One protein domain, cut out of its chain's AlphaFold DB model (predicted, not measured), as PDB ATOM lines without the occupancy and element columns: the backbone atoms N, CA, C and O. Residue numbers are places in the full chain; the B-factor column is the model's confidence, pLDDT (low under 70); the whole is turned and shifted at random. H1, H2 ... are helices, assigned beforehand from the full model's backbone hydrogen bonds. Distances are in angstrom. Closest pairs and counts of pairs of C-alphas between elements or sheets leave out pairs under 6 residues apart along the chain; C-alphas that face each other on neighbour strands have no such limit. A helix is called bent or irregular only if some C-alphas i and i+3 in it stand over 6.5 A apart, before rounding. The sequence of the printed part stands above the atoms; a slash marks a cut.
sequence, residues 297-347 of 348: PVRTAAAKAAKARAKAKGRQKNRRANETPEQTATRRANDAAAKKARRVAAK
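What this domain is: This is residues 297 to 347 of the 348 residues of an uncharacterized protein of Stenotrophomonas sp (UniProt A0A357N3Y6). Two long helices meet near their ends as an open V, H1 making one arm and H2 the other, with the tight turn of residues 322 to 324 at the corner. Away from that corner both arms stick out free, residues 297 to 319 on the one side and residues 332 to 347 on the other, and the space between them is empty. The printed part has 51 residues with two named helices, H1 then H2, and no named strand; the class is all helix. The whole is extended and flat, with a radius of gyration of the C-alphas of 16.0 A and spans of 41 by 36 by 6 A.

How they stand to each other: H1, residues 297 to 321, comes first, and a tight link of 3 residues joins it to H2, residues 325 to 345. The two helices are close but not clearly touching, with 1 pair of C-alphas within 8 A, those of Arg 320 and Thr 328, 7.9 A apart. Their lines stand at a steep tilt of 50 degrees, and they run opposite ways. Their centres are 23.7 A apart. In both H1 and H2 every backbone O i to N i+4 pair is within hydrogen-bond range.

Where its parts are: H1 begins at C-alpha 297, at (-8.995, 58.595, 133.077), and ends at C-alpha 321, at (-10.937, 43.765, 100.493), 35.9 A from first to last C-alpha. H2 measures 30.5 A from C-alpha 325 to C-alpha 345, the latter at (-37.984, 42.365, 117.456). Neither helix is bent.

The domain as a whole: The two C-alphas farthest apart are those of Pro 297 and Glu 326, at 44.5 A, while the first and last printed C-alphas, of Pro 297 and Lys 347, are 39.5 A apart. The printed part has no cut, and its one link between helices is tight. The mean pLDDT of the printed part is 84.0, and no printed residue is under 70.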
ATOM      1  N   PRO A 297      -8.549  59.946 133.412       79.19
ATOM      2  CA  PRO A 297      -8.995  58.595 133.077       79.19
ATOM      3  C   PRO A 297     -10.119  58.593 132.035       79.19
ATOM      4  O   PRO A 297     -10.212  57.675 131.218       79.19
ATOM      5  N   VAL A 298     -10.953  59.637 132.004       80.12
ATOM      6  CA  VAL A 298     -12.110  59.724 131.102       80.12
ATOM      7  C   VAL A 298     -11.661  60.029 129.675       80.12
ATOM      8  O   VAL A 298     -12.051  59.314 128.743       80.12
ATOM      9  N   ARG A 299     -10.792  61.032 129.467       73.25
ATOM     10  CA  ARG A 299     -10.288  61.339 128.118       73.25
ATOM     11  C   ARG A 299      -9.379  60.241 127.586       73.25
ATOM     12  O   ARG A 299      -9.450  59.918 126.397       73.25
ATOM     13  N   THR A 300      -8.569  59.613 128.435       75.81
ATOM     14  CA  THR A 300      -7.709  58.504 127.997       75.81
ATOM     15  C   THR A 300      -8.502  57.237 127.670       75.81
ATOM     16  O   THR A 300      -8.194  56.577 126.670       75.81
ATOM     17  N   ALA A 301      -9.570  56.921 128.409       77.38
ATOM     18  CA  ALA A 301     -10.499  55.847 128.052       77.38
ATOM     19  C   ALA A 301     -11.228  56.134 126.727       77.38
ATOM     20  O   ALA A 301     -11.288  55.259 125.856       77.38
ATOM     21  N   ALA A 302     -11.703  57.367 126.521       76.50
ATOM     22  CA  ALA A 302     -12.335  57.784 125.269       76.50
ATOM     23  C   ALA A 302     -11.367  57.691 124.073       76.50
ATOM     24  O   ALA A 302     -11.719  57.137 123.028       76.50
ATOM     25  N   ALA A 303     -10.118  58.136 124.236       78.56
ATOM     26  CA  ALA A 303      -9.079  58.030 123.213       78.56
ATOM     27  C   ALA A 303      -8.706  56.566 122.904       78.56
ATOM     28  O   ALA A 303      -8.556  56.189 121.735       78.56
ATOM     29  N   LYS A 304      -8.613  55.702 123.927       82.62
ATOM     30  CA  LYS A 304      -8.413  54.251 123.750       82.62
ATOM     31  C   LYS A 304      -9.575  53.616 122.985       82.62
ATOM     32  O   LYS A 304      -9.333  52.864 122.039       82.62
ATOM     33  N   ALA A 305     -10.816  53.950 123.337       81.69
ATOM     34  CA  ALA A 305     -12.011  53.461 122.655       81.69
ATOM     35  C   ALA A 305     -12.064  53.931 121.191       81.69
ATOM     36  O   ALA A 305     -12.333  53.130 120.293       81.69
ATOM     37  N   ALA A 306     -11.730  55.195 120.920       80.25
ATOM     38  CA  ALA A 306     -11.642  55.738 119.565       80.25
ATOM     39  C   ALA A 306     -10.570  55.017 118.727       80.25
ATOM     40  O   ALA A 306     -10.841  54.587 117.602       80.25
ATOM     41  N   LYS A 307      -9.380  54.781 119.294       85.00
ATOM     42  CA  LYS A 307      -8.297  54.037 118.630       85.00
ATOM     43  C   LYS A 307      -8.669  52.575 118.367       85.00
ATOM     44  O   LYS A 307      -8.348  52.042 117.303       85.00
ATOM     45  N   ALA A 308      -9.362  51.924 119.303       83.81
ATOM     46  CA  ALA A 308      -9.866  50.563 119.127       83.81
ATOM     47  C   ALA A 308     -10.904  50.491 117.997       83.81
ATOM     48  O   ALA A 308     -10.797  49.630 117.122       83.81
ATOM     49  N   ARG A 309     -11.844  51.445 117.947       83.56
ATOM     50  CA  ARG A 309     -12.834  51.567 116.865       83.56
ATOM     51  C   ARG A 309     -12.170  51.811 115.508       83.56
ATOM     52  O   ARG A 309     -12.532  51.156 114.533       83.56
ATOM     53  N   ALA A 310     -11.156  52.674 115.441       83.69
ATOM     54  CA  ALA A 310     -10.400  52.927 114.214       83.69
ATOM     55  C   ALA A 310      -9.669  51.667 113.711       83.69
ATOM     56  O   ALA A 310      -9.770  51.318 112.533       83.69
ATOM     57  N   LYS A 311      -9.001  50.923 114.606       86.38
ATOM     58  CA  LYS A 311      -8.356  49.643 114.259       86.38
ATOM     59  C   LYS A 311      -9.362  48.580 113.823       86.38
ATOM     60  O   LYS A 311      -9.099  47.864 112.860       86.38
ATOM     61  N   ALA A 312     -10.504  48.477 114.500       81.75
ATOM     62  CA  ALA A 312     -11.571  47.553 114.124       81.75
ATOM     63  C   ALA A 312     -12.124  47.879 112.727       81.75
ATOM     64  O   ALA A 312     -12.255  46.979 111.898       81.75
ATOM     65  N   LYS A 313     -12.341  49.165 112.424       85.69
ATOM     66  CA  LYS A 313     -12.764  49.638 111.097       85.69
ATOM     67  C   LYS A 313     -11.721  49.318 110.019       85.69
ATOM     68  O   LYS A 313     -12.086  48.845 108.946       85.69
ATOM     69  N   GLY A 314     -10.432  49.496 110.319       85.25
ATOM     70  CA  GLY A 314      -9.331  49.111 109.426       85.25
ATOM     71  C   GLY A 314      -9.289  47.604 109.148       85.25
ATOM     72  O   GLY A 314      -9.251  47.188 107.994       85.25
ATOM     73  N   ARG A 315      -9.398  46.770 110.190       84.50
ATOM     74  CA  ARG A 315      -9.465  45.302 110.052       84.50
ATOM     75  C   ARG A 315     -10.683  44.853 109.250       84.50
ATOM     76  O   ARG A 315     -10.565  43.966 108.413       84.50
ATOM     77  N   GLN A 316     -11.837  45.480 109.469       83.38
ATOM     78  CA  GLN A 316     -13.055  45.187 108.717       83.38
ATOM     79  C   GLN A 316     -12.919  45.575 107.240       83.38
ATOM     80  O   GLN A 316     -13.386  44.832 106.379       83.38
ATOM     81  N   LYS A 317     -12.259  46.700 106.937       86.31
ATOM     82  CA  LYS A 317     -11.960  47.124 105.562       86.31
ATOM     83  C   LYS A 317     -11.005  46.147 104.870       86.31
ATOM     84  O   LYS A 317     -11.295  45.735 103.755       86.31
ATOM     85  N   ASN A 318      -9.934  45.721 105.539       84.06
ATOM     86  CA  ASN A 318      -8.990  44.751 104.972       84.06
ATOM     87  C   ASN A 318      -9.627  43.376 104.773       84.06
ATOM     88  O   ASN A 318      -9.432  42.750 103.739       84.06
ATOM     89  N   ARG A 319     -10.453  42.927 105.724       83.00
ATOM     90  CA  ARG A 319     -11.227  41.692 105.565       83.00
ATOM     91  C   ARG A 319     -12.168  41.779 104.362       83.00
ATOM     92  O   ARG A 319     -12.207  40.854 103.572       83.00
ATOM     93  N   ARG A 320     -12.869  42.906 104.193       81.62
ATOM     94  CA  ARG A 320     -13.736  43.179 103.032       81.62
ATOM     95  C   ARG A 320     -12.988  43.192 101.704       81.62
ATOM     96  O   ARG A 320     -13.554  42.768 100.710       81.62
ATOM     97  N   ALA A 321     -11.765  43.710 101.692       80.50
ATOM     98  CA  ALA A 321     -10.937  43.765 100.493       80.50
ATOM     99  C   ALA A 321     -10.428  42.378 100.064       80.50
ATOM    100  O   ALA A 321     -10.216  42.159  98.879       80.50
ATOM    101  N   ASN A 322     -10.283  41.447 101.013       84.88
ATOM    102  CA  ASN A 322      -9.744  40.104 100.779       84.88
ATOM    103  C   ASN A 322     -10.821  39.001 100.765       84.88
ATOM    104  O   ASN A 322     -10.486  37.820 100.776       84.88
ATOM    105  N   GLU A 323     -12.107  39.360 100.803       86.19
ATOM    106  CA  GLU A 323     -13.211  38.397 100.743       86.19
ATOM    107  C   GLU A 323     -13.445  37.935  99.301       86.19
ATOM    108  O   GLU A 323     -13.476  38.740  98.369       86.19
ATOM    109  N   THR A 324     -13.675  36.633  99.117       87.25
ATOM    110  CA  THR A 324     -14.071  36.092  97.811       87.25
ATOM    111  C   THR A 324     -15.519  36.487  97.463       87.25
ATOM    112  O   THR A 324     -16.304  36.854  98.353       87.25
ATOM    113  N   PRO A 325     -15.935  36.409  96.183       86.94
ATOM    114  CA  PRO A 325     -17.310  36.717  95.778       86.94
ATOM    115  C   PRO A 325     -18.369  35.896  96.535       86.94
ATOM    116  O   PRO A 325     -19.378  36.445  96.981       86.94
ATOM    117  N   GLU A 326     -18.102  34.610  96.779       81.75
ATOM    118  CA  GLU A 326     -18.980  33.712  97.547       81.75
ATOM    119  C   GLU A 326     -19.105  34.126  99.022       81.75
ATOM    120  O   GLU A 326     -20.204  34.170  99.590       81.75
ATOM    121  N   GLN A 327     -17.989  34.513  99.648       84.38
ATOM    122  CA  GLN A 327     -17.975  35.021 101.025       84.38
ATOM    123  C   GLN A 327     -18.720  36.357 101.136       84.38
ATOM    124  O   GLN A 327     -19.424  36.613 102.120       84.38
ATOM    125  N   THR A 328     -18.624  37.191 100.100       83.69
ATOM    126  CA  THR A 328     -19.339  38.466 100.009       83.69
ATOM    127  C   THR A 328     -20.851  38.257  99.899       83.69
ATOM    128  O   THR A 328     -21.612  38.941 100.594       83.69
ATOM    129  N   ALA A 329     -21.295  37.307  99.070       84.06
ATOM    130  CA  ALA A 329     -22.706  36.957  98.907       84.06
ATOM    131  C   ALA A 329     -23.303  36.399 100.208       84.06
ATOM    132  O   ALA A 329     -24.327  36.894 100.686       84.06
ATOM    133  N   THR A 330     -22.597  35.463 100.847       85.38
ATOM    134  CA  THR A 330     -23.002  34.860 102.127       85.38
ATOM    135  C   THR A 330     -23.124  35.909 103.234       85.38
ATOM    136  O   THR A 330     -24.100  35.925 103.985       85.38
ATOM    137  N   ARG A 331     -22.180  36.860 103.318       88.06
ATOM    138  CA  ARG A 331     -22.281  37.957 104.290       88.06
ATOM    139  C   ARG A 331     -23.493  38.849 104.029       88.06
ATOM    140  O   ARG A 331     -24.192  39.191 104.977       88.06
ATOM    141  N   ARG A 332     -23.750  39.238 102.774       88.06
ATOM    142  CA  ARG A 332     -24.906  40.088 102.431       88.06
ATOM    143  C   ARG A 332     -26.230  39.413 102.799       88.06
ATOM    144  O   ARG A 332     -27.114  40.087 103.324       88.06
ATOM    145  N   ALA A 333     -26.339  38.102 102.583       88.31
ATOM    146  CA  ALA A 333     -27.501  37.321 102.999       88.31
ATOM    147  C   ALA A 333     -27.677  37.332 104.531       88.31
ATOM    148  O   ALA A 333     -28.769  37.618 105.027       88.31
ATOM    149  N   ASN A 334     -26.592  37.128 105.284       87.75
ATOM    150  CA  ASN A 334     -26.613  37.168 106.750       87.75
ATOM    151  C   ASN A 334     -26.954  38.562 107.306       87.75
ATOM    152  O   ASN A 334     -27.746  38.677 108.242       87.75
ATOM    153  N   ASP A 335     -26.417  39.630 106.709       89.06
ATOM    154  CA  ASP A 335     -26.725  41.013 107.097       89.06
ATOM    155  C   ASP A 335     -28.208  41.349 106.839       89.06
ATOM    156  O   ASP A 335     -28.859  42.004 107.660       89.06
ATOM    157  N   ALA A 336     -28.773  40.866 105.725       89.50
ATOM    158  CA  ALA A 336     -30.189  41.029 105.403       89.50
ATOM    159  C   ALA A 336     -31.097  40.272 106.389       89.50
ATOM    160  O   ALA A 336     -32.077  40.840 106.883       89.50
ATOM    161  N   ALA A 337     -30.740  39.032 106.736       87.88
ATOM    162  CA  ALA A 337     -31.454  38.230 107.727       87.88
ATOM    163  C   ALA A 337     -31.420  38.884 109.121       87.88
ATOM    164  O   ALA A 337     -32.463  39.044 109.757       87.88
ATOM    165  N   ALA A 338     -30.254  39.367 109.561       88.06
ATOM    166  CA  ALA A 338     -30.101  40.074 110.833       88.06
ATOM    167  C   ALA A 338     -30.908  41.386 110.878       88.06
ATOM    168  O   ALA A 338     -31.522  41.712 111.897       88.06
ATOM    169  N   LYS A 339     -30.958  42.139 109.770       91.12
ATOM    170  CA  LYS A 339     -31.768  43.366 109.669       91.12
ATOM    171  C   LYS A 339     -33.266  43.066 109.740       91.12
ATOM    172  O   LYS A 339     -34.003  43.819 110.379       91.12
ATOM    173  N   LYS A 340     -33.714  41.971 109.117       90.31
ATOM    174  CA  LYS A 340     -35.103  41.500 109.202       90.31
ATOM    175  C   LYS A 340     -35.454  41.090 110.635       90.31
ATOM    176  O   LYS A 340     -36.454  41.572 111.155       90.31
ATOM    177  N   ALA A 341     -34.597  40.314 111.300       86.00
ATOM    178  CA  ALA A 341     -34.795  39.893 112.689       86.00
ATOM    179  C   ALA A 341     -34.918  41.084 113.656       86.00
ATOM    180  O   ALA A 341     -35.837  41.129 114.467       86.00
ATOM    181  N   ARG A 342     -34.063  42.109 113.517       90.62
ATOM    182  CA  ARG A 342     -34.141  43.332 114.341       90.62
ATOM    183  C   ARG A 342     -35.430  44.124 114.127       90.62
ATOM    184  O   ARG A 342     -35.961  44.682 115.076       90.62
ATOM    185  N   ARG A 343     -35.937  44.184 112.891       87.25
ATOM    186  CA  ARG A 343     -37.210  44.861 112.583       87.25
ATOM    187  C   ARG A 343     -38.418  44.143 113.175       87.25
ATOM    188  O   ARG A 343     -39.384  44.810 113.516       87.25
ATOM    189  N   VAL A 344     -38.366  42.816 113.259       86.25
ATOM    190  CA  VAL A 344     -39.415  42.014 113.900       86.25
ATOM    191  C   VAL A 344     -39.365  42.204 115.418       86.25
ATOM    192  O   VAL A 344     -40.391  42.492 116.015       86.25
ATOM    193  N   ALA A 345     -38.171  42.161 116.017       80.81
ATOM    194  CA  ALA A 345     -37.984  42.365 117.456       80.81
ATOM    195  C   ALA A 345     -38.332  43.782 117.952       80.81
ATOM    196  O   ALA A 345     -38.614  43.952 119.124       80.81
ATOM    197  N   ALA A 346     -38.298  44.799 117.085       79.38
ATOM    198  CA  ALA A 346     -38.670  46.173 117.439       79.38
ATOM    199  C   ALA A 346     -40.177  46.472 117.294       79.38
ATOM    200  O   ALA A 346     -40.594  47.599 117.545       79.38
ATOM    201  N   LYS A 347     -40.972  45.510 116.806       79.62
ATOM    202  CA  LYS A 347     -42.421  45.647 116.572       79.62
ATOM    203  C   LYS A 347     -43.283  44.797 117.513       79.62
ATOM    204  O   LYS A 347     -44.503  44.884 117.409       79.62
TER     205      LYS A 347